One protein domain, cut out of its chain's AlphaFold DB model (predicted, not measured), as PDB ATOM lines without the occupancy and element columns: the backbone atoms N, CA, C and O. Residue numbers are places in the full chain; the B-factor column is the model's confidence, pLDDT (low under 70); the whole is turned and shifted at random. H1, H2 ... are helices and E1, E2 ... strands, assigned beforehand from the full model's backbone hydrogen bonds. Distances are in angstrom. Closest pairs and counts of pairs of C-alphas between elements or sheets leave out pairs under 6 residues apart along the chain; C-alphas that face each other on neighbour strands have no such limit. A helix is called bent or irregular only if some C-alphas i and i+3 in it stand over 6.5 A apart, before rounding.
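What this domain is: This is residues 141 to 288 of the 473 residues of the protein "Non-specific serine/threonine protein kinase" of Candidatus Rhabdochlamydia sp. T3358 (UniProt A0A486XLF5). A seven-stranded sheet curls like part of a barrel, bent back on itself at E6, and its edge strands E4 and E9 come close at one point. H2 packs along E8 and E10, while H1 packs slantwise over E5 and joins a small sheet, E1 E2 E3, to the curled one. The printed part has 148 residues, in the order E1 E2 E3 H1 E4 E5 E6 E7 E8 H2 E9 E10, a mixed class of helices and strands; both sheets are antiparallel. The whole is compact, with a radius of gyration of the C-alphas of 15.8 A and spans of 40 by 37 by 32 A.

Where its parts are: Find C-alpha 141 at (100.859, 113.857, 119.752), where E1 begins and runs to 144; E2 is 147 to 150 and E3 155 to 158. H1, residues 159 to 170, covers 16.3 A. Next come E4, 181 to 185, and E5, 191 to 195. E6, 204 to 216, covers 27.7 A and bends by 74 degrees at residue 210. E7, 219 to 226, bends by 52 degrees at residue 223, and E8 is 231 to 238. From C-alpha 241 at (85.458, 89.681, 143.367), H2 runs 24.8 A to residue 257. E9 is 272 to 276, and E10, 281 to 287, ends at C-alpha 287 (99.787, 107.564, 135.628).

How they stand to each other: Look first at the large sheet, order E4 E5 E6 E7 E8 E10 E9, strongly twisted. It is a folded sheet, two leaves facing each other: E4 E5 face E7 E8 E10 E9, with E6 as the hinge. The closest C-alphas of E4 and E9, Ser 183 and Phe 276, are 7.0 A apart. E4 to E8 form a meander, each strand the antiparallel neighbour of the one before, as do E1 E2 E3. Within hydrogen-bond range are, for instance, N 193 and O 206 of E5 and E6, 2.7 A, and N 142 and O 149 of E1 and E2, 2.9 A. E8, H2 and E9 make a split strand-helix-strand unit, two strands running the same way with E10 between them, its crossover right-handed. H2 is on the sheet at a height of 9.6 A; its closest C-alpha pair with E10 is Ile 247 and Gly 283, 6.4 A. H1 is on this sheet at 10.3 A, and stands up from the small sheet at 52 degrees. Each O i to N i+4 pair is within range in H1, 11 of 13 in H2.

The domain as a whole: The C-alphas farthest apart, Gly 145 and Glu 242, are 45.3 A apart. The printed part has no cut. The link from H2 to E9 is long, and its residues 259 to 265 stand free. Mean pLDDT of the printed part is 84.5; residues 168 and 170 to 179 are under 70.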
ATOM      1  N   TYR A 141     100.053 114.894 120.397       85.25
ATOM      2  CA  TYR A 141     100.859 113.857 119.752       85.25
ATOM      3  C   TYR A 141     102.037 114.463 119.001       85.25
ATOM      4  O   TYR A 141     101.979 115.586 118.507       85.25
ATOM      5  N   THR A 142     103.087 113.667 118.839       84.19
ATOM      6  CA  THR A 142     104.077 113.887 117.784       84.19
ATOM      7  C   THR A 142     103.849 112.870 116.670       84.19
ATOM      8  O   THR A 142     103.424 111.738 116.911       84.19
ATOM      9  N   GLU A 143     104.061 113.289 115.425       86.00
ATOM     10  CA  GLU A 143     103.942 112.416 114.259       86.00
ATOM     11  C   GLU A 143     105.345 112.010 113.797       86.00
ATOM     12  O   GLU A 143     106.168 112.877 113.510       86.00
ATOM     13  N   ASP A 144     105.598 110.707 113.674       85.75
ATOM     14  CA  ASP A 144     106.816 110.174 113.057       85.75
ATOM     15  C   ASP A 144     106.423 109.187 111.954       85.75
ATOM     16  O   ASP A 144     105.982 108.065 112.209       85.75
ATOM     17  N   GLY A 145     106.461 109.653 110.705       88.12
ATOM     18  CA  GLY A 145     105.955 108.898 109.563       88.12
ATOM     19  C   GLY A 145     104.472 108.527 109.716       88.12
ATOM     20  O   GLY A 145     103.593 109.400 109.731       88.12
ATOM     21  N   ASN A 146     104.190 107.221 109.790       85.88
ATOM     22  CA  ASN A 146     102.838 106.678 109.964       85.88
ATOM     23  C   ASN A 146     102.468 106.433 111.437       85.88
ATOM     24  O   ASN A 146     101.333 106.040 111.702       85.88
ATOM     25  N   ASP A 147     103.372 106.679 112.383       83.62
ATOM     26  CA  ASP A 147     103.141 106.416 113.800       83.62
ATOM     27  C   ASP A 147     102.770 107.693 114.557       83.62
ATOM     28  O   ASP A 147     103.294 108.783 114.304       83.62
ATOM     29  N   LEU A 148     101.827 107.548 115.486       82.44
ATOM     30  CA  LEU A 148     101.543 108.537 116.513       82.44
ATOM     31  C   LEU A 148     102.380 108.205 117.739       82.44
ATOM     32  O   LEU A 148     102.383 107.067 118.221       82.44
ATOM     33  N   LYS A 149     103.059 109.221 118.253       85.25
ATOM     34  CA  LYS A 149     103.883 109.151 119.452       85.25
ATOM     35  C   LYS A 149     103.360 110.124 120.502       85.25
ATOM     36  O   LYS A 149     102.701 111.113 120.171       85.25
ATOM     37  N   THR A 150     103.654 109.862 121.772       81.12
ATOM     38  CA  THR A 150     103.449 110.849 122.841       81.12
ATOM     39  C   THR A 150     104.308 112.087 122.565       81.12
ATOM     40  O   THR A 150     105.235 112.060 121.749       81.12
ATOM     41  N   VAL A 151     104.060 113.184 123.281       80.38
ATOM     42  CA  VAL A 151     104.948 114.366 123.248       80.38
ATOM     43  C   VAL A 151     106.396 114.048 123.646       80.38
ATOM     44  O   VAL A 151     107.311 114.753 123.241       80.38
ATOM     45  N   ASN A 152     106.613 112.950 124.379       77.56
ATOM     46  CA  ASN A 152     107.932 112.464 124.786       77.56
ATOM     47  C   ASN A 152     108.526 111.432 123.804       77.56
ATOM     48  O   ASN A 152     109.563 110.842 124.094       77.56
ATOM     49  N   GLY A 153     107.873 111.181 122.663       83.06
ATOM     50  CA  GLY A 153     108.364 110.275 121.622       83.06
ATOM     51  C   GLY A 153     108.063 108.788 121.839       83.06
ATOM     52  O   GLY A 153     108.499 107.967 121.030       83.06
ATOM     53  N   GLU A 154     107.309 108.413 122.879       81.81
ATOM     54  CA  GLU A 154     106.905 107.013 123.079       81.81
ATOM     55  C   GLU A 154     105.868 106.604 122.020       81.81
ATOM     56  O   GLU A 154     104.912 107.350 121.796       81.81
ATOM     57  N   PRO A 155     106.009 105.434 121.372       83.31
ATOM     58  CA  PRO A 155     105.051 104.968 120.381       83.31
ATOM     59  C   PRO A 155     103.690 104.689 121.022       83.31
ATOM     60  O   PRO A 155     103.593 104.056 122.072       83.31
ATOM     61  N   ILE A 156     102.635 105.149 120.356       80.94
ATOM     62  CA  ILE A 156     101.250 104.900 120.749       80.94
ATOM     63  C   ILE A 156     100.666 103.907 119.750       80.94
ATOM     64  O   ILE A 156     100.592 102.708 120.008       80.94
ATOM     65  N   ILE A 157     100.311 104.381 118.562       82.81
ATOM     66  CA  ILE A 157      99.631 103.569 117.557       82.81
ATOM     67  C   ILE A 157      99.862 104.166 116.167       82.81
ATOM     68  O   ILE A 157     100.128 105.360 116.040       82.81
ATOM     69  N   SER A 158      99.723 103.372 115.106       83.38
ATOM     70  CA  SER A 158      99.742 103.919 113.749       83.38
ATOM     71  C   SER A 158      98.572 104.893 113.527       83.38
ATOM     72  O   SER A 158      97.454 104.663 113.994       83.38
ATOM     73  N   LYS A 159      98.780 105.962 112.749       78.81
ATOM     74  CA  LYS A 159      97.732 106.912 112.314       78.81
ATOM     75  C   LYS A 159      96.553 106.195 111.667       78.81
ATOM     76  O   LYS A 159      95.395 106.577 111.832       78.81
ATOM     77  N   THR A 160      96.869 105.151 110.906       77.62
ATOM     78  CA  THR A 160      95.882 104.325 110.217       77.62
ATOM     79  C   THR A 160      94.998 103.590 111.219       77.62
ATOM     80  O   THR A 160      93.778 103.625 111.083       77.62
ATOM     81  N   ASP A 161      95.574 102.965 112.245       77.81
ATOM     82  CA  ASP A 161      94.790 102.274 113.269       77.81
ATOM     83  C   ASP A 161      94.067 103.248 114.194       77.81
ATOM     84  O   ASP A 161      92.910 103.019 114.529       77.81
ATOM     85  N   PHE A 162      94.669 104.393 114.505       79.31
ATOM     86  CA  PHE A 162      94.007 105.450 115.258       79.31
ATOM     87  C   PHE A 162      92.705 105.913 114.594       79.31
ATOM     88  O   PHE A 162      91.644 105.916 115.217       79.31
ATOM     89  N   ARG A 163      92.754 106.219 113.291       75.81
ATOM     90  CA  ARG A 163      91.560 106.575 112.508       75.81
ATOM     91  C   ARG A 163      90.519 105.459 112.496       75.81
ATOM     92  O   ARG A 163      89.326 105.749 112.555       75.81
ATOM     93  N   LYS A 164      90.943 104.186 112.471       72.81
ATOM     94  CA  LYS A 164      90.011 103.050 112.605       72.81
ATOM     95  C   LYS A 164      89.286 103.091 113.943       72.81
ATOM     96  O   LYS A 164      88.070 102.920 113.967       72.81
ATOM     97  N   LEU A 165      90.009 103.324 115.036       76.56
ATOM     98  CA  LEU A 165      89.430 103.392 116.378       76.56
ATOM     99  C   LEU A 165      88.487 104.598 116.527       76.56
ATOM    100  O   LEU A 165      87.410 104.453 117.106       76.56
ATOM    101  N   LEU A 166      88.820 105.752 115.938       75.06
ATOM    102  CA  LEU A 166      87.915 106.909 115.898       75.06
ATOM    103  C   LEU A 166      86.640 106.631 115.110       75.06
ATOM    104  O   LEU A 166      85.556 106.959 115.585       75.06
ATOM    105  N   GLY A 167      86.744 105.972 113.955       72.00
ATOM    106  CA  GLY A 167      85.573 105.526 113.202       72.00
ATOM    107  C   GLY A 167      84.668 104.636 114.054       72.00
ATOM    108  O   GLY A 167      83.472 104.893 114.170       72.00
ATOM    109  N   LEU A 168      85.238 103.638 114.737       69.25
ATOM    110  CA  LEU A 168      84.473 102.788 115.659       69.25
ATOM    111  C   LEU A 168      83.778 103.593 116.756       69.25
ATOM    112  O   LEU A 168      82.638 103.295 117.096       69.25
ATOM    113  N   THR A 169      84.446 104.624 117.263       70.62
ATOM    114  CA  THR A 169      83.943 105.494 118.326       70.62
ATOM    115  C   THR A 169      82.794 106.376 117.849       70.62
ATOM    116  O   THR A 169      81.732 106.385 118.467       70.62
ATOM    117  N   ALA A 170      82.959 107.063 116.720       68.50
ATOM    118  CA  ALA A 170      81.961 107.980 116.177       68.50
ATOM    119  C   ALA A 170      80.648 107.262 115.812       68.50
ATOM    120  O   ALA A 170      79.557 107.813 115.951       68.50
ATOM    121  N   PHE A 171      80.755 105.995 115.400       63.72
ATOM    122  CA  PHE A 171      79.610 105.131 115.113       63.72
ATOM    123  C   PHE A 171      79.177 104.261 116.296       63.72
ATOM    124  O   PHE A 171      78.146 103.583 116.204       63.72
ATOM    125  N   SER A 172      79.918 104.273 117.409       63.81
ATOM    126  CA  SER A 172      79.464 103.675 118.658       63.81
ATOM    127  C   SER A 172      78.323 104.527 119.182       63.81
ATOM    128  O   SER A 172      78.478 105.523 119.881       63.81
ATOM    129  N   LYS A 173      77.114 104.168 118.761       55.53
ATOM    130  CA  LYS A 173      75.918 104.768 119.311       55.53
ATOM    131  C   LYS A 173      75.931 104.422 120.804       55.53
ATOM    132  O   LYS A 173      75.606 103.293 121.176       55.53
ATOM    133  N   PHE A 174      76.255 105.386 121.664       56.84
ATOM    134  CA  PHE A 174      75.746 105.416 123.034       56.84
ATOM    135  C   PHE A 174      74.222 105.582 122.908       56.84
ATOM    136  O   PHE A 174      73.669 106.665 123.072       56.84
ATOM    137  N   THR A 175      73.552 104.511 122.462       46.38
ATOM    138  CA  THR A 175      72.163 104.477 121.972       46.38
ATOM    139  C   THR A 175      71.155 104.843 123.049       46.38
ATOM    140  O   THR A 175      69.990 105.074 122.742       46.38
ATOM    141  N   SER A 176      71.579 104.904 124.309       51.91
ATOM    142  CA  SER A 176      70.753 105.305 125.431       51.91
ATOM    143  C   SER A 176      71.525 106.242 126.354       51.91
ATOM    144  O   SER A 176      72.731 106.092 126.552       51.91
ATOM    145  N   LYS A 177      70.802 107.161 127.008       57.72
ATOM    146  CA  LYS A 177      71.319 107.977 128.121       57.72
ATOM    147  C   LYS A 177      71.914 107.136 129.272       57.72
ATOM    148  O   LYS A 177      72.550 107.700 130.147       57.72
ATOM    149  N   GLN A 178      71.707 105.813 129.283       56.19
ATOM    150  CA  GLN A 178      72.096 104.913 130.372       56.19
ATOM    151  C   GLN A 178      73.457 104.226 130.183       56.19
ATOM    152  O   GLN A 178      74.067 103.841 131.177       56.19
ATOM    153  N   LYS A 179      73.953 104.037 128.951       63.91
ATOM    154  CA  LYS A 179      75.278 103.422 128.751       63.91
ATOM    155  C   LYS A 179      76.346 104.510 128.743       63.91
ATOM    156  O   LYS A 179      76.426 105.280 127.794       63.91
ATOM    157  N   GLN A 180      77.153 104.565 129.802       78.62
ATOM    158  CA  GLN A 180      78.298 105.475 129.908       78.62
ATOM    159  C   GLN A 180      79.604 104.853 129.390       78.62
ATOM    160  O   GLN A 180      80.574 105.569 129.171       78.62
ATOM    161  N   GLU A 181      79.642 103.538 129.166       83.31
ATOM    162  CA  GLU A 181      80.867 102.797 128.856       83.31
ATOM    163  C   GLU A 181      80.620 101.732 127.774       83.31
ATOM    164  O   GLU A 181      79.541 101.131 127.719       83.31
ATOM    165  N   ALA A 182      81.614 101.500 126.912       82.19
ATOM    166  CA  ALA A 182      81.631 100.427 125.918       82.19
ATOM    167  C   ALA A 182      83.058  99.891 125.722       82.19
ATOM    168  O   ALA A 182      84.021 100.652 125.772       82.19
ATOM    169  N   SER A 183      83.198  98.593 125.460       83.38
ATOM    170  CA  SER A 183      84.489  97.951 125.191       83.38
ATOM    171  C   SER A 183      84.433  97.076 123.940       83.38
ATOM    172  O   SER A 183      83.425  96.419 123.691       83.38
ATOM    173  N   TYR A 184      85.526  97.035 123.177       82.19
ATOM    174  CA  TYR A 184      85.654  96.250 121.950       82.19
ATOM    175  C   TYR A 184      86.977  95.495 121.943       82.19
ATOM    176  O   TYR A 184      88.046  96.103 121.927       82.19
ATOM    177  N   SER A 185      86.912  94.169 121.898       81.81
ATOM    178  CA  SER A 185      88.093  93.337 121.678       81.81
ATOM    179  C   SER A 185      88.572  93.459 120.228       81.81
ATOM    180  O   SER A 185      87.802  93.279 119.281       81.81
ATOM    181  N   LEU A 186      89.855  93.751 120.052       81.38
ATOM    182  CA  LEU A 186      90.526  93.823 118.759       81.38
ATOM    183  C   LEU A 186      91.129  92.455 118.392       81.38
ATOM    184  O   LEU A 186      91.269  91.566 119.229       81.38
ATOM    185  N   LYS A 187      91.471  92.247 117.113       77.25
ATOM    186  CA  LYS A 187      91.979  90.946 116.620       77.25
ATOM    187  C   LYS A 187      93.355  90.578 117.169       77.25
ATOM    188  O   LYS A 187      93.656  89.402 117.326       77.25
ATOM    189  N   ASP A 188      94.178  91.586 117.416       80.19
ATOM    190  CA  ASP A 188      95.467  91.454 118.094       80.19
ATOM    191  C   ASP A 188      95.292  91.198 119.600       80.19
ATOM    192  O   ASP A 188      96.275  90.953 120.289       80.19
ATOM    193  N   GLY A 189      94.046  91.192 120.089       83.75
ATOM    194  CA  GLY A 189      93.599  90.991 121.462       83.75
ATOM    195  C   GLY A 189      93.841  92.177 122.395       83.75
ATOM    196  O   GLY A 189      93.722  92.001 123.605       83.75
ATOM    197  N   ASN A 190      94.154  93.355 121.854       87.56
ATOM    198  CA  ASN A 190      94.004  94.611 122.583       87.56
ATOM    199  C   ASN A 190      92.508  94.904 122.813       87.56
ATOM    200  O   ASN A 190      91.640  94.341 122.137       87.56
ATOM    201  N   ILE A 191      92.183  95.790 123.752       87.12
ATOM    202  CA  ILE A 191      90.794  96.181 124.037       87.12
ATOM    203  C   ILE A 191      90.659  97.690 123.878       87.12
ATOM    204  O   ILE A 191      91.326  98.460 124.565       87.12
ATOM    205  N   LEU A 192      89.770  98.120 122.986       87.31
ATOM    206  CA  LEU A 192      89.361  99.515 122.898       87.31
ATOM    207  C   LEU A 192      88.255  99.777 123.912       87.31
ATOM    208  O   LEU A 192      87.187  99.174 123.829       87.31
ATOM    209  N   PHE A 193      88.487 100.701 124.828       88.38
ATOM    210  CA  PHE A 193      87.517 101.167 125.800       88.38
ATOM    211  C   PHE A 193      87.084 102.596 125.488       88.38
ATOM    212  O   PHE A 193      87.912 103.466 125.214       88.38
ATOM    213  N   LEU A 194      85.774 102.815 125.538       86.44
ATOM    214  CA  LEU A 194      85.114 104.094 125.335       86.44
ATOM    215  C   LEU A 194      84.356 104.456 126.603       86.44
ATOM    216  O   LEU A 194      83.480 103.701 127.031       86.44
ATOM    217  N   LYS A 195      84.635 105.632 127.158       86.06
ATOM    218  CA  LYS A 195      83.900 106.168 128.307       86.06
ATOM    219  C   LYS A 195      83.329 107.534 127.972       86.06
ATOM    220  O   LYS A 195      84.071 108.473 127.704       86.06
ATOM    221  N   LYS A 196      82.004 107.647 127.974       83.25
ATOM    222  CA  LYS A 196      81.309 108.917 127.778       83.25
ATOM    223  C   LYS A 196      81.657 109.865 128.926       83.25
ATOM    224  O   LYS A 196      81.608 109.469 130.087       83.25
ATOM    225  N   GLN A 197      81.974 111.108 128.590       80.19
ATOM    226  CA  GLN A 197      82.145 112.189 129.556       80.19
ATOM    227  C   GLN A 197      80.906 113.090 129.481       80.19
ATOM    228  O   GLN A 197      80.351 113.270 128.397       80.19
ATOM    229  N   GLU A 198      80.413 113.576 130.623       78.00
ATOM    230  CA  GLU A 198      79.118 114.278 130.695       78.00
ATOM    231  C   GLU A 198      79.093 115.558 129.844       78.00
ATOM    232  O   GLU A 198      78.082 115.822 129.195       78.00
ATOM    233  N   ASP A 199      80.240 116.239 129.733       78.88
ATOM    234  CA  ASP A 199      80.379 117.540 129.062       78.88
ATOM    235  C   ASP A 199      81.201 117.507 127.763       78.88
ATOM    236  O   ASP A 199      81.556 118.557 127.231       78.88
ATOM    237  N   GLN A 200      81.553 116.326 127.246       76.31
ATOM    238  CA  GLN A 200      82.376 116.216 126.033       76.31
ATOM    239  C   GLN A 200      81.608 115.534 124.905       76.31
ATOM    240  O   GLN A 200      80.925 114.527 125.109       76.31
ATOM    241  N   GLU A 201      81.746 116.075 123.690       72.50
ATOM    242  CA  GLU A 201      81.165 115.472 122.483       72.50
ATOM    243  C   GLU A 201      81.780 114.091 122.207       72.50
ATOM    244  O   GLU A 201      81.082 113.166 121.782       72.50
ATOM    245  N   TRP A 202      83.071 113.937 122.505       73.50
ATOM    246  CA  TRP A 202      83.824 112.709 122.292       73.50
ATOM    247  C   TRP A 202      84.030 111.936 123.595       73.50
ATOM    248  O   TRP A 202      84.348 112.531 124.626       73.50
ATOM    249  N   PRO A 203      83.881 110.599 123.580       79.44
ATOM    250  CA  PRO A 203      84.236 109.794 124.734       79.44
ATOM    251  C   PRO A 203      85.755 109.780 124.937       79.44
ATOM    252  O   PRO A 203      86.546 109.933 124.001       79.44
ATOM    253  N   LEU A 204      86.163 109.496 126.170       84.75
ATOM    254  CA  LEU A 204      87.527 109.099 126.467       84.75
ATOM    255  C   LEU A 204      87.818 107.787 125.728       84.75
ATOM    256  O   LEU A 204      87.153 106.772 125.962       84.75
ATOM    257  N   LEU A 205      88.792 107.845 124.823       89.56
ATOM    258  CA  LEU A 205      89.268 106.730 124.027       89.56
ATOM    259  C   LEU A 205      90.508 106.149 124.695       89.56
ATOM    260  O   LEU A 205      91.527 106.827 124.835       89.56
ATOM    261  N   THR A 206      90.428 104.880 125.068       91.81
ATOM    262  CA  THR A 206      91.491 104.205 125.805       91.81
ATOM    263  C   THR A 206      91.778 102.852 125.176       91.81
ATOM    264  O   THR A 206      90.894 102.005 125.088       91.81
ATOM    265  N   LEU A 207      93.019 102.614 124.763       91.62
ATOM    266  CA  LEU A 207      93.459 101.325 124.244       91.62
ATOM    267  C   LEU A 207      94.224 100.559 125.325       91.62
ATOM    268  O   LEU A 207      95.337 100.928 125.700       91.62
ATOM    269  N   PHE A 208      93.627  99.476 125.807       92.25
ATOM    270  CA  PHE A 208      94.264  98.517 126.697       92.25
ATOM    271  C   PHE A 208      95.116  97.572 125.866       92.25
ATOM    272  O   PHE A 208      94.599  96.859 124.998       92.25
ATOM    273  N   THR A 209      96.419  97.586 126.123       90.50
ATOM    274  CA  THR A 209      97.360  96.727 125.411       90.50
ATOM    275  C   THR A 209      97.517  95.385 126.126       90.50
ATOM    276  O   THR A 209      97.175  95.243 127.301       90.50
ATOM    277  N   LYS A 210      98.052  94.389 125.419       88.94
ATOM    278  CA  LYS A 210      98.461  93.105 126.013       88.94
ATOM    279  C   LYS A 210      99.753  93.166 126.827       88.94
ATOM    280  O   LYS A 210     100.138  92.152 127.402       88.94
ATOM    281  N   ASP A 211     100.441  94.300 126.814       90.31
ATOM    282  CA  ASP A 211     101.722  94.459 127.485       90.31
ATOM    283  C   ASP A 211     101.513  94.504 129.004       90.31
ATOM    284  O   ASP A 211     100.941  95.455 129.545       90.31
ATOM    285  N   VAL A 212     101.916  93.423 129.676       92.06
ATOM    286  CA  VAL A 212     101.824  93.264 131.128       92.06
ATOM    287  C   VAL A 212     103.114  93.799 131.740       92.06
ATOM    288  O   VAL A 212     104.172  93.193 131.593       92.06
ATOM    289  N   LEU A 213     103.012  94.910 132.466       90.19
ATOM    290  CA  LEU A 213     104.137  95.512 133.187       90.19
ATOM    291  C   LEU A 213     104.445  94.780 134.494       90.19
ATOM    292  O   LEU A 213     105.582  94.784 134.961       90.19
ATOM    293  N   GLY A 214     103.429  94.165 135.094       88.00
ATOM    294  CA  GLY A 214     103.563  93.400 136.323       88.00
ATOM    295  C   GLY A 214     102.331  92.550 136.593       88.00
ATOM    296  O   GLY A 214     101.217  92.899 136.205       88.00
ATOM    297  N   GLU A 215     102.540  91.428 137.268       89.62
ATOM    298  CA  GLU A 215     101.494  90.526 137.735       89.62
ATOM    299  C   GLU A 215     101.784  90.184 139.196       89.62
ATOM    300  O   GLU A 215     102.916  89.848 139.547       89.62
ATOM    301  N   GLY A 216     100.778  90.327 140.049       81.12
ATOM    302  CA  GLY A 216     100.878  90.067 141.479       81.12
ATOM    303  C   GLY A 216      99.620  89.391 142.007       81.12
ATOM    304  O   GLY A 216      98.695  89.092 141.253       81.12
ATOM    305  N   ALA A 217      99.569  89.182 143.322       78.00
ATOM    306  CA  ALA A 217      98.415  88.567 143.979       78.00
ATOM    307  C   ALA A 217      97.106  89.333 143.698       78.00
ATOM    308  O   ALA A 217      96.057  88.718 143.539       78.00
ATOM    309  N   CYS A 218      97.191  90.661 143.556       78.00
ATOM    310  CA  CYS A 218      96.038  91.533 143.351       78.00
ATOM    311  C   CYS A 218      95.632  91.739 141.879       78.00
ATOM    312  O   CYS A 218      94.738  92.538 141.597       78.00
ATOM    313  N   GLY A 219      96.268  91.034 140.933       88.38
ATOM    314  CA  GLY A 219      95.932  91.081 139.507       88.38
ATOM    315  C   GLY A 219      97.101  91.491 138.607       88.38
ATOM    316  O   GLY A 219      98.259  91.208 138.913       88.38
ATOM    317  N   LYS A 220      96.808  92.138 137.472       92.25
ATOM    318  CA  LYS A 220      97.832  92.594 136.508       92.25
ATOM    319  C   LYS A 220      97.827  94.095 136.323       92.25
ATOM    320  O   LYS A 220      96.786  94.746 136.369       92.25
ATOM    321  N   VAL A 221      99.005  94.621 136.029       93.06
ATOM    322  CA  VAL A 221      99.219  95.991 135.584       93.06
ATOM    323  C   VAL A 221      99.520  95.953 134.093       93.06
ATOM    324  O   VAL A 221     100.496  95.340 133.666       93.06
ATOM    325  N   LEU A 222      98.665  96.589 133.299       94.62
ATOM    326  CA  LEU A 222      98.771  96.656 131.844       94.62
ATOM    327  C   LEU A 222      99.213  98.046 131.403       94.62
ATOM    328  O   LEU A 222      98.778  99.044 131.984       94.62
ATOM    329  N   THR A 223      99.982  98.124 130.323       94.00
ATOM    330  CA  THR A 223     100.188  99.388 129.612       94.00
ATOM    331  C   THR A 223      98.896  99.796 128.902       94.00
ATOM    332  O   THR A 223      98.246  98.991 128.220       94.00
ATOM    333  N   VAL A 224      98.520 101.067 129.036       94.69
ATOM    334  CA  VAL A 224      97.303 101.625 128.443       94.69
ATOM    335  C   VAL A 224      97.606 102.932 127.735       94.69
ATOM    336  O   VAL A 224      98.323 103.784 128.250       94.69
ATOM    337  N   GLN A 225      97.022 103.114 126.558       92.25
ATOM    338  CA  GLN A 225      97.160 104.335 125.775       92.25
ATOM    339  C   GLN A 225      95.863 105.137 125.840       92.25
ATOM    340  O   GLN A 225      94.833 104.713 125.315       92.25
ATOM    341  N   GLU A 226      95.902 106.310 126.467       91.62
ATOM    342  CA  GLU A 226      94.768 107.235 126.486       91.62
ATOM    343  C   GLU A 226      94.799 108.082 125.210       91.62
ATOM    344  O   GLU A 226      95.369 109.172 125.144       91.62
ATOM    345  N   LEU A 227      94.180 107.525 124.175       87.62
ATOM    346  CA  LEU A 227      94.109 108.014 122.803       87.62
ATOM    347  C   LEU A 227      93.353 109.340 122.627       87.62
ATOM    348  O   LEU A 227      93.471 109.953 121.576       87.62
ATOM    349  N   SER A 228      92.581 109.803 123.607       85.06
ATOM    350  CA  SER A 228      92.065 111.182 123.581       85.06
ATOM    351  C   SER A 228      93.035 112.168 124.238       85.06
ATOM    352  O   SER A 228      92.973 113.364 123.983       85.06
ATOM    353  N   MET A 229      93.932 111.689 125.104       85.00
ATOM    354  CA  MET A 229      94.772 112.522 125.975       85.00
ATOM    355  C   MET A 229      96.232 112.617 125.518       85.00
ATOM    356  O   MET A 229      96.980 113.412 126.075       85.00
ATOM    357  N   GLY A 230      96.658 111.818 124.538       84.19
ATOM    358  CA  GLY A 230      98.046 111.808 124.060       84.19
ATOM    359  C   GLY A 230      99.060 111.257 125.054       84.19
ATOM    360  O   GLY A 230     100.247 111.562 124.949       84.19
ATOM    361  N   ARG A 231      98.618 110.450 126.026       87.56
ATOM    362  CA  ARG A 231      99.485 109.955 127.102       87.56
ATOM    363  C   ARG A 231      99.459 108.441 127.257       87.56
ATOM    364  O   ARG A 231      98.455 107.780 126.976       87.56
ATOM    365  N   LEU A 232     100.580 107.931 127.755       91.31
ATOM    366  CA  LEU A 232     100.743 106.556 128.193       91.31
ATOM    367  C   LEU A 232     100.454 106.463 129.694       91.31
ATOM    368  O   LEU A 232     100.955 107.255 130.495       91.31
ATOM    369  N   SER A 233      99.654 105.475 130.053       94.94
ATOM    370  CA  SER A 233      99.163 105.229 131.402       94.94
ATOM    371  C   SER A 233      99.265 103.745 131.721       94.94
ATOM    372  O   SER A 233      99.695 102.936 130.894       94.94
ATOM    373  N   VAL A 234      98.880 103.380 132.936       95.44
ATOM    374  CA  VAL A 234      98.755 101.982 133.348       95.44
ATOM    375  C   VAL A 234      97.331 101.690 133.771       95.44
ATOM    376  O   VAL A 234      96.651 102.568 134.301       95.44
ATOM    377  N   ALA A 235      96.883 100.457 133.560       95.06
ATOM    378  CA  ALA A 235      95.669  99.947 134.173       95.06
ATOM    379  C   ALA A 235      95.990  98.816 135.135       95.06
ATOM    380  O   ALA A 235      96.546  97.801 134.724       95.06
ATOM    381  N   LYS A 236      95.580  98.970 136.393       94.06
ATOM    382  CA  LYS A 236      95.553  97.872 137.362       94.06
ATOM    383  C   LYS A 236      94.222  97.145 137.210       94.06
ATOM    384  O   LYS A 236      93.165  97.767 137.323       94.06
ATOM    385  N   VAL A 237      94.281  95.859 136.896       92.69
ATOM    386  CA  VAL A 237      93.140  94.997 136.579       92.69
ATOM    387  C   VAL A 237      93.063  93.874 137.606       92.69
ATOM    388  O   VAL A 237      94.023  93.119 137.749       92.69
ATOM    389  N   ALA A 238      91.908  93.719 138.247       91.31
ATOM    390  CA  ALA A 238      91.565  92.552 139.054       91.31
ATOM    391  C   ALA A 238      90.711  91.553 138.267       91.31
ATOM    392  O   ALA A 238      89.894  91.942 137.426       91.31
ATOM    393  N   TYR A 239      90.893  90.270 138.592       82.12
ATOM    394  CA  TYR A 239      90.181  89.139 137.985       82.12
ATOM    395  C   TYR A 239      89.078  88.548 138.865       82.12
ATOM    396  O   TYR A 239      88.219  87.827 138.358       82.12
ATOM    397  N   ASP A 240      89.115  88.831 140.168       79.38
ATOM    398  CA  ASP A 240      88.231  88.240 141.170       79.38
ATOM    399  C   ASP A 240      87.496  89.324 141.973       79.38
ATOM    400  O   ASP A 240      87.982  90.437 142.177       79.38
ATOM    401  N   SER A 241      86.313  88.956 142.443       75.12
ATOM    402  CA  SER A 241      85.458  89.681 143.367       75.12
ATOM    403  C   SER A 241      86.157  90.170 144.635       75.12
ATOM    404  O   SER A 241      85.915  91.312 145.015       75.12
ATOM    405  N   GLU A 242      87.033  89.378 145.260       73.56
ATOM    406  CA  GLU A 242      87.779  89.819 146.452       73.56
ATOM    407  C   GLU A 242      88.748  90.957 146.106       73.56
ATOM    408  O   GLU A 242      88.748  92.006 146.747       73.56
ATOM    409  N   LEU A 243      89.467  90.818 144.991       78.19
ATOM    410  CA  LEU A 243      90.387  91.834 144.474       78.19
ATOM    411  C   LEU A 243      89.676  93.127 144.039       78.19
ATOM    412  O   LEU A 243      90.300  94.186 143.918       78.19
ATOM    413  N   HIS A 244      88.358  93.081 143.815       84.00
ATOM    414  CA  HIS A 244      87.578  94.293 143.570       84.00
ATOM    415  C   HIS A 244      87.500  95.196 144.801       84.00
ATOM    416  O   HIS A 244      87.404  96.415 144.629       84.00
ATOM    417  N   GLU A 245      87.512  94.638 146.016       88.56
ATOM    418  CA  GLU A 245      87.506  95.455 147.230       88.56
ATOM    419  C   GLU A 245      88.854  96.149 147.434       88.56
ATOM    420  O   GLU A 245      88.842  97.324 147.790       88.56
ATOM    421  N   ASP A 246      89.982  95.525 147.076       90.56
ATOM    422  CA  ASP A 246      91.304  96.176 147.110       90.56
ATOM    423  C   ASP A 246      91.362  97.387 146.170       90.56
ATOM    424  O   ASP A 246      91.724  98.488 146.581       90.56
ATOM    425  N   ILE A 247      90.934  97.231 144.912       90.94
ATOM    426  CA  ILE A 247      90.877  98.341 143.938       90.94
ATOM    427  C   ILE A 247      89.973  99.473 144.425       90.94
ATOM    428  O   ILE A 247      90.278 100.658 144.258       90.94
ATOM    429  N   LYS A 248      88.826  99.113 145.001       91.12
ATOM    430  CA  LYS A 248      87.869 100.083 145.526       91.12
ATOM    431  C   LYS A 248      88.435 100.796 146.749       91.12
ATOM    432  O   LYS A 248      88.294 102.014 146.837       91.12
ATOM    433  N   ASN A 249      89.088 100.070 147.652       93.44
ATOM    434  CA  ASN A 249      89.741 100.632 148.825       93.44
ATOM    435  C   ASN A 249      90.866 101.587 148.417       93.44
ATOM    436  O   ASN A 249      90.853 102.741 148.835       93.44
ATOM    437  N   GLU A 250      91.746 101.166 147.509       94.75
ATOM    438  CA  GLU A 250      92.815 101.998 146.950       94.75
ATOM    439  C   GLU A 250      92.264 103.300 146.356       94.75
ATOM    440  O   GLU A 250      92.735 104.387 146.689       94.75
ATOM    441  N   SER A 251      91.201 103.226 145.547       92.75
ATOM    442  CA  SER A 251      90.563 104.427 145.000       92.75
ATOM    443  C   SER A 251      89.968 105.332 146.084       92.75
ATOM    444  O   SER A 251      90.026 106.552 145.937       92.75
ATOM    445  N   ILE A 252      89.373 104.776 147.141       94.38
ATOM    446  CA  ILE A 252      88.805 105.553 148.255       94.38
ATOM    447  C   ILE A 252      89.917 106.254 149.039       94.38
ATOM    448  O   ILE A 252      89.799 107.445 149.323       94.38
ATOM    449  N   ILE A 253      90.987 105.530 149.369       96.44
ATOM    450  CA  ILE A 253      92.124 106.046 150.130       96.44
ATOM    451  C   ILE A 253      92.844 107.138 149.341       96.44
ATOM    452  O   ILE A 253      93.028 108.231 149.866       96.44
ATOM    453  N   LEU A 254      93.160 106.903 148.064       96.06
ATOM    454  CA  LEU A 254      93.793 107.916 147.220       96.06
ATOM    455  C   LEU A 254      92.895 109.147 147.032       96.06
ATOM    456  O   LEU A 254      93.377 110.270 147.114       96.06
ATOM    457  N   ASN A 255      91.582 108.986 146.844       94.44
ATOM    458  CA  ASN A 255      90.693 110.152 146.768       94.44
ATOM    459  C   ASN A 255      90.660 110.948 148.079       94.44
ATOM    460  O   ASN A 255      90.665 112.176 148.026       94.44
ATOM    461  N   LYS A 256      90.671 110.274 149.238       95.44
ATOM    462  CA  LYS A 256      90.776 110.937 150.545       95.44
ATOM    463  C   LYS A 256      92.083 111.727 150.647       95.44
ATOM    464  O   LYS A 256      92.033 112.912 150.952       95.44
ATOM    465  N   ILE A 257      93.210 111.093 150.312       96.31
ATOM    466  CA  ILE A 257      94.536 111.717 150.371       96.31
ATOM    467  C   ILE A 257      94.576 113.012 149.555       96.31
ATOM    468  O   ILE A 257      95.032 114.036 150.048       96.31
ATOM    469  N   PHE A 258      94.028 112.980 148.342       95.75
ATOM    470  CA  PHE A 258      94.042 114.105 147.406       95.75
ATOM    471  C   PHE A 258      92.828 115.046 147.531       95.75
ATOM    472  O   PHE A 258      92.555 115.803 146.595       95.75
ATOM    473  N   THR A 259      92.051 114.981 148.622       92.19
ATOM    474  CA  THR A 259      90.892 115.878 148.809       92.19
ATOM    475  C   THR A 259      91.346 117.311 149.099       92.19
ATOM    476  O   THR A 259      90.871 118.231 148.440       92.19
ATOM    477  N   ASP A 260      92.315 117.484 150.006       82.44
ATOM    478  CA  ASP A 260      92.747 118.805 150.497       82.44
ATOM    479  C   ASP A 260      94.219 119.133 150.186       82.44
ATOM    480  O   ASP A 260      94.695 120.231 150.475       82.44
ATOM    481  N   SER A 261      94.960 118.198 149.586       87.44
ATOM    482  CA  SER A 261      96.387 118.351 149.297       87.44
ATOM    483  C   SER A 261      96.772 117.707 147.958       87.44
ATOM    484  O   SER A 261      96.044 116.901 147.378       87.44
ATOM    485  N   ASN A 262      97.939 118.087 147.432       92.81
ATOM    486  CA  ASN A 262      98.603 117.388 146.329       92.81
ATOM    487  C   ASN A 262      99.959 116.886 146.840       92.81
ATOM    488  O   ASN A 262     100.980 117.550 146.624       92.81
ATOM    489  N   PRO A 263      99.966 115.788 147.611       95.88
ATOM    490  CA  PRO A 263     101.132 115.412 148.386       95.88
ATOM    491  C   PRO A 263     102.261 114.891 147.505       95.88
ATOM    492  O   PRO A 263     102.060 114.157 146.534       95.88
ATOM    493  N   VAL A 264     103.481 115.260 147.883       97.12
ATOM    494  CA  VAL A 264     104.705 114.696 147.313       97.12
ATOM    495  C   VAL A 264     104.919 113.307 147.906       97.12
ATOM    496  O   VAL A 264     104.688 113.101 149.092       97.12
ATOM    497  N   GLY A 265     105.383 112.361 147.090       97.81
ATOM    498  CA  GLY A 265     105.715 111.021 147.571       97.81
ATOM    499  C   GLY A 265     104.556 110.038 147.639       97.81
ATOM    500  O   GLY A 265     104.764 108.916 148.088       97.81
ATOM    501  N   ILE A 266     103.362 110.411 147.180       98.25
ATOM    502  CA  ILE A 266     102.205 109.515 147.078       98.25
ATOM    503  C   ILE A 266     101.816 109.345 145.613       98.25
ATOM    504  O   ILE A 266     101.833 110.301 144.832       98.25
ATOM    505  N   GLN A 267     101.464 108.119 145.227       96.81
ATOM    506  CA  GLN A 267     100.957 107.843 143.895       96.81
ATOM    507  C   GLN A 267      99.728 108.710 143.614       96.81
ATOM    508  O   GLN A 267      98.774 108.748 144.381       96.81
ATOM    509  N   GLN A 268      99.743 109.389 142.473       95.19
ATOM    510  CA  GLN A 268      98.614 110.179 141.995       95.19
ATOM    511  C   GLN A 268      97.323 109.351 141.913       95.19
ATOM    512  O   GLN A 268      97.346 108.189 141.495       95.19
ATOM    513  N   LYS A 269      96.193 109.985 142.248       93.44
ATOM    514  CA  LYS A 269      94.873 109.347 142.201       93.44
ATOM    515  C   LYS A 269      94.565 108.737 140.824       93.44
ATOM    516  O   LYS A 269      95.000 109.279 139.800       93.44
ATOM    517  N   PRO A 270      93.769 107.655 140.769       92.62
ATOM    518  CA  PRO A 270      93.344 107.090 139.501       92.62
ATOM    519  C   PRO A 270      92.611 108.119 138.635       92.62
ATOM    520  O   PRO A 270      91.773 108.880 139.117       92.62
ATOM    521  N   TYR A 271      92.896 108.115 137.336       90.44
ATOM    522  CA  TYR A 271      92.214 108.950 136.350       90.44
ATOM    523  C   TYR A 271      90.778 108.498 136.113       90.44
ATOM    524  O   TYR A 271      89.884 109.320 135.926       90.44
ATOM    525  N   SER A 272      90.549 107.186 136.103       89.38
ATOM    526  CA  SER A 272      89.215 106.633 135.896       89.38
ATOM    527  C   SER A 272      89.126 105.194 136.371       89.38
ATOM    528  O   SER A 272      90.036 104.408 136.114       89.38
ATOM    529  N   LEU A 273      87.987 104.830 136.952       90.31
ATOM    530  CA  LEU A 273      87.591 103.438 137.155       90.31
ATOM    531  C   LEU A 273      86.952 102.877 135.873       90.31
ATOM    532  O   LEU A 273      86.300 103.629 135.135       90.31
ATOM    533  N   PHE A 274      87.106 101.573 135.640       90.00
ATOM    534  CA  PHE A 274      86.448 100.833 134.558       90.00
ATOM    535  C   PHE A 274      85.946  99.462 135.034       90.00
ATOM    536  O   PHE A 274      86.458  98.882 135.996       90.00
ATOM    537  N   ASN A 275      84.932  98.936 134.344       89.12
ATOM    538  CA  ASN A 275      84.321  97.642 134.648       89.12
ATOM    539  C   ASN A 275      83.881  96.922 133.360       89.12
ATOM    540  O   ASN A 275      82.777  97.136 132.854       89.12
ATOM    541  N   PHE A 276      84.731  96.040 132.838       84.44
ATOM    542  CA  PHE A 276      84.436  95.200 131.679       84.44
ATOM    543  C   PHE A 276      83.688  93.944 132.118       84.44
ATOM    544  O   PHE A 276      84.279  92.897 132.383       84.44
ATOM    545  N   LYS A 277      82.358  94.052 132.169       80.62
ATOM    546  CA  LYS A 277      81.477  92.943 132.568       80.62
ATOM    547  C   LYS A 277      81.666  91.695 131.702       80.62
ATOM    548  O   LYS A 277      81.656  90.594 132.238       80.62
ATOM    549  N   ASP A 278      81.889  91.870 130.401       77.81
ATOM    550  CA  ASP A 278      81.963  90.764 129.436       77.81
ATOM    551  C   ASP A 278      83.172  89.842 129.653       77.81
ATOM    552  O   ASP A 278      83.129  88.673 129.281       77.81
ATOM    553  N   ILE A 279      84.243  90.354 130.266       77.44
ATOM    554  CA  ILE A 279      85.469  89.596 130.562       77.44
ATOM    555  C   ILE A 279      85.797  89.567 132.060       77.44
ATOM    556  O   ILE A 279      86.892  89.167 132.436       77.44
ATOM    557  N   ASN A 280      84.850  89.985 132.909       82.62
ATOM    558  CA  ASN A 280      84.992  90.101 134.363       82.62
ATOM    559  C   ASN A 280      86.248  90.872 134.813       82.62
ATOM    560  O   ASN A 280      86.910  90.491 135.772       82.62
ATOM    561  N   TYR A 281      86.607  91.940 134.097       86.88
ATOM    562  CA  TYR A 281      87.739  92.786 134.478       86.88
ATOM    563  C   TYR A 281      87.219  94.044 135.143       86.88
ATOM    564  O   TYR A 281      86.383  94.757 134.583       86.88
ATOM    565  N   ARG A 282      87.758  94.368 136.309       90.44
ATOM    566  CA  ARG A 282      87.497  95.643 136.971       90.44
ATOM    567  C   ARG A 282      88.816  96.254 137.401       90.44
ATOM    568  O   ARG A 282      89.763  95.538 137.715       90.44
ATOM    569  N   GLY A 283      88.898  97.572 137.360       93.44
ATOM    570  CA  GLY A 283      90.178  98.227 137.547       93.44
ATOM    571  C   GLY A 283      90.110  99.729 137.470       93.44
ATOM    572  O   GLY A 283      89.035 100.336 137.422       93.44
ATOM    573  N   TYR A 284      91.293 100.320 137.443       93.56
ATOM    574  CA  TYR A 284      91.455 101.749 137.262       93.56
ATOM    575  C   TYR A 284      92.644 102.069 136.370       93.56
ATOM    576  O   TYR A 284      93.581 101.281 136.260       93.56
ATOM    577  N   ILE A 285      92.588 103.236 135.737       93.69
ATOM    578  CA  ILE A 285      93.676 103.819 134.950       93.69
ATOM    579  C   ILE A 285      94.394 104.843 135.823       93.69
ATOM    580  O   ILE A 285      93.738 105.657 136.471       93.69
ATOM    581  N   ALA A 286      95.721 104.819 135.835       94.31
ATOM    582  CA  ALA A 286      96.571 105.702 136.626       94.31
ATOM    583  C   ALA A 286      97.815 106.133 135.829       94.31
ATOM    584  O   ALA A 286      98.131 105.518 134.803       94.31
ATOM    585  N   PRO A 287      98.537 107.180 136.273       93.56
ATOM    586  CA  PRO A 287      99.787 107.564 135.628       93.56
ATOM    587  C   PRO A 287     100.798 106.417 135.602       93.56
ATOM    588  O   PRO A 287     100.967 105.693 136.583       93.56
ATOM    589  N   LYS A 288     101.507 106.300 134.477       94.12
ATOM    590  CA  LYS A 288     102.608 105.352 134.307       94.12
ATOM    591  C   LYS A 288     103.875 105.850 135.002       94.12
ATOM    592  O   LYS A 288     104.289 106.997 134.806       94.12
TER     593      LYS A 288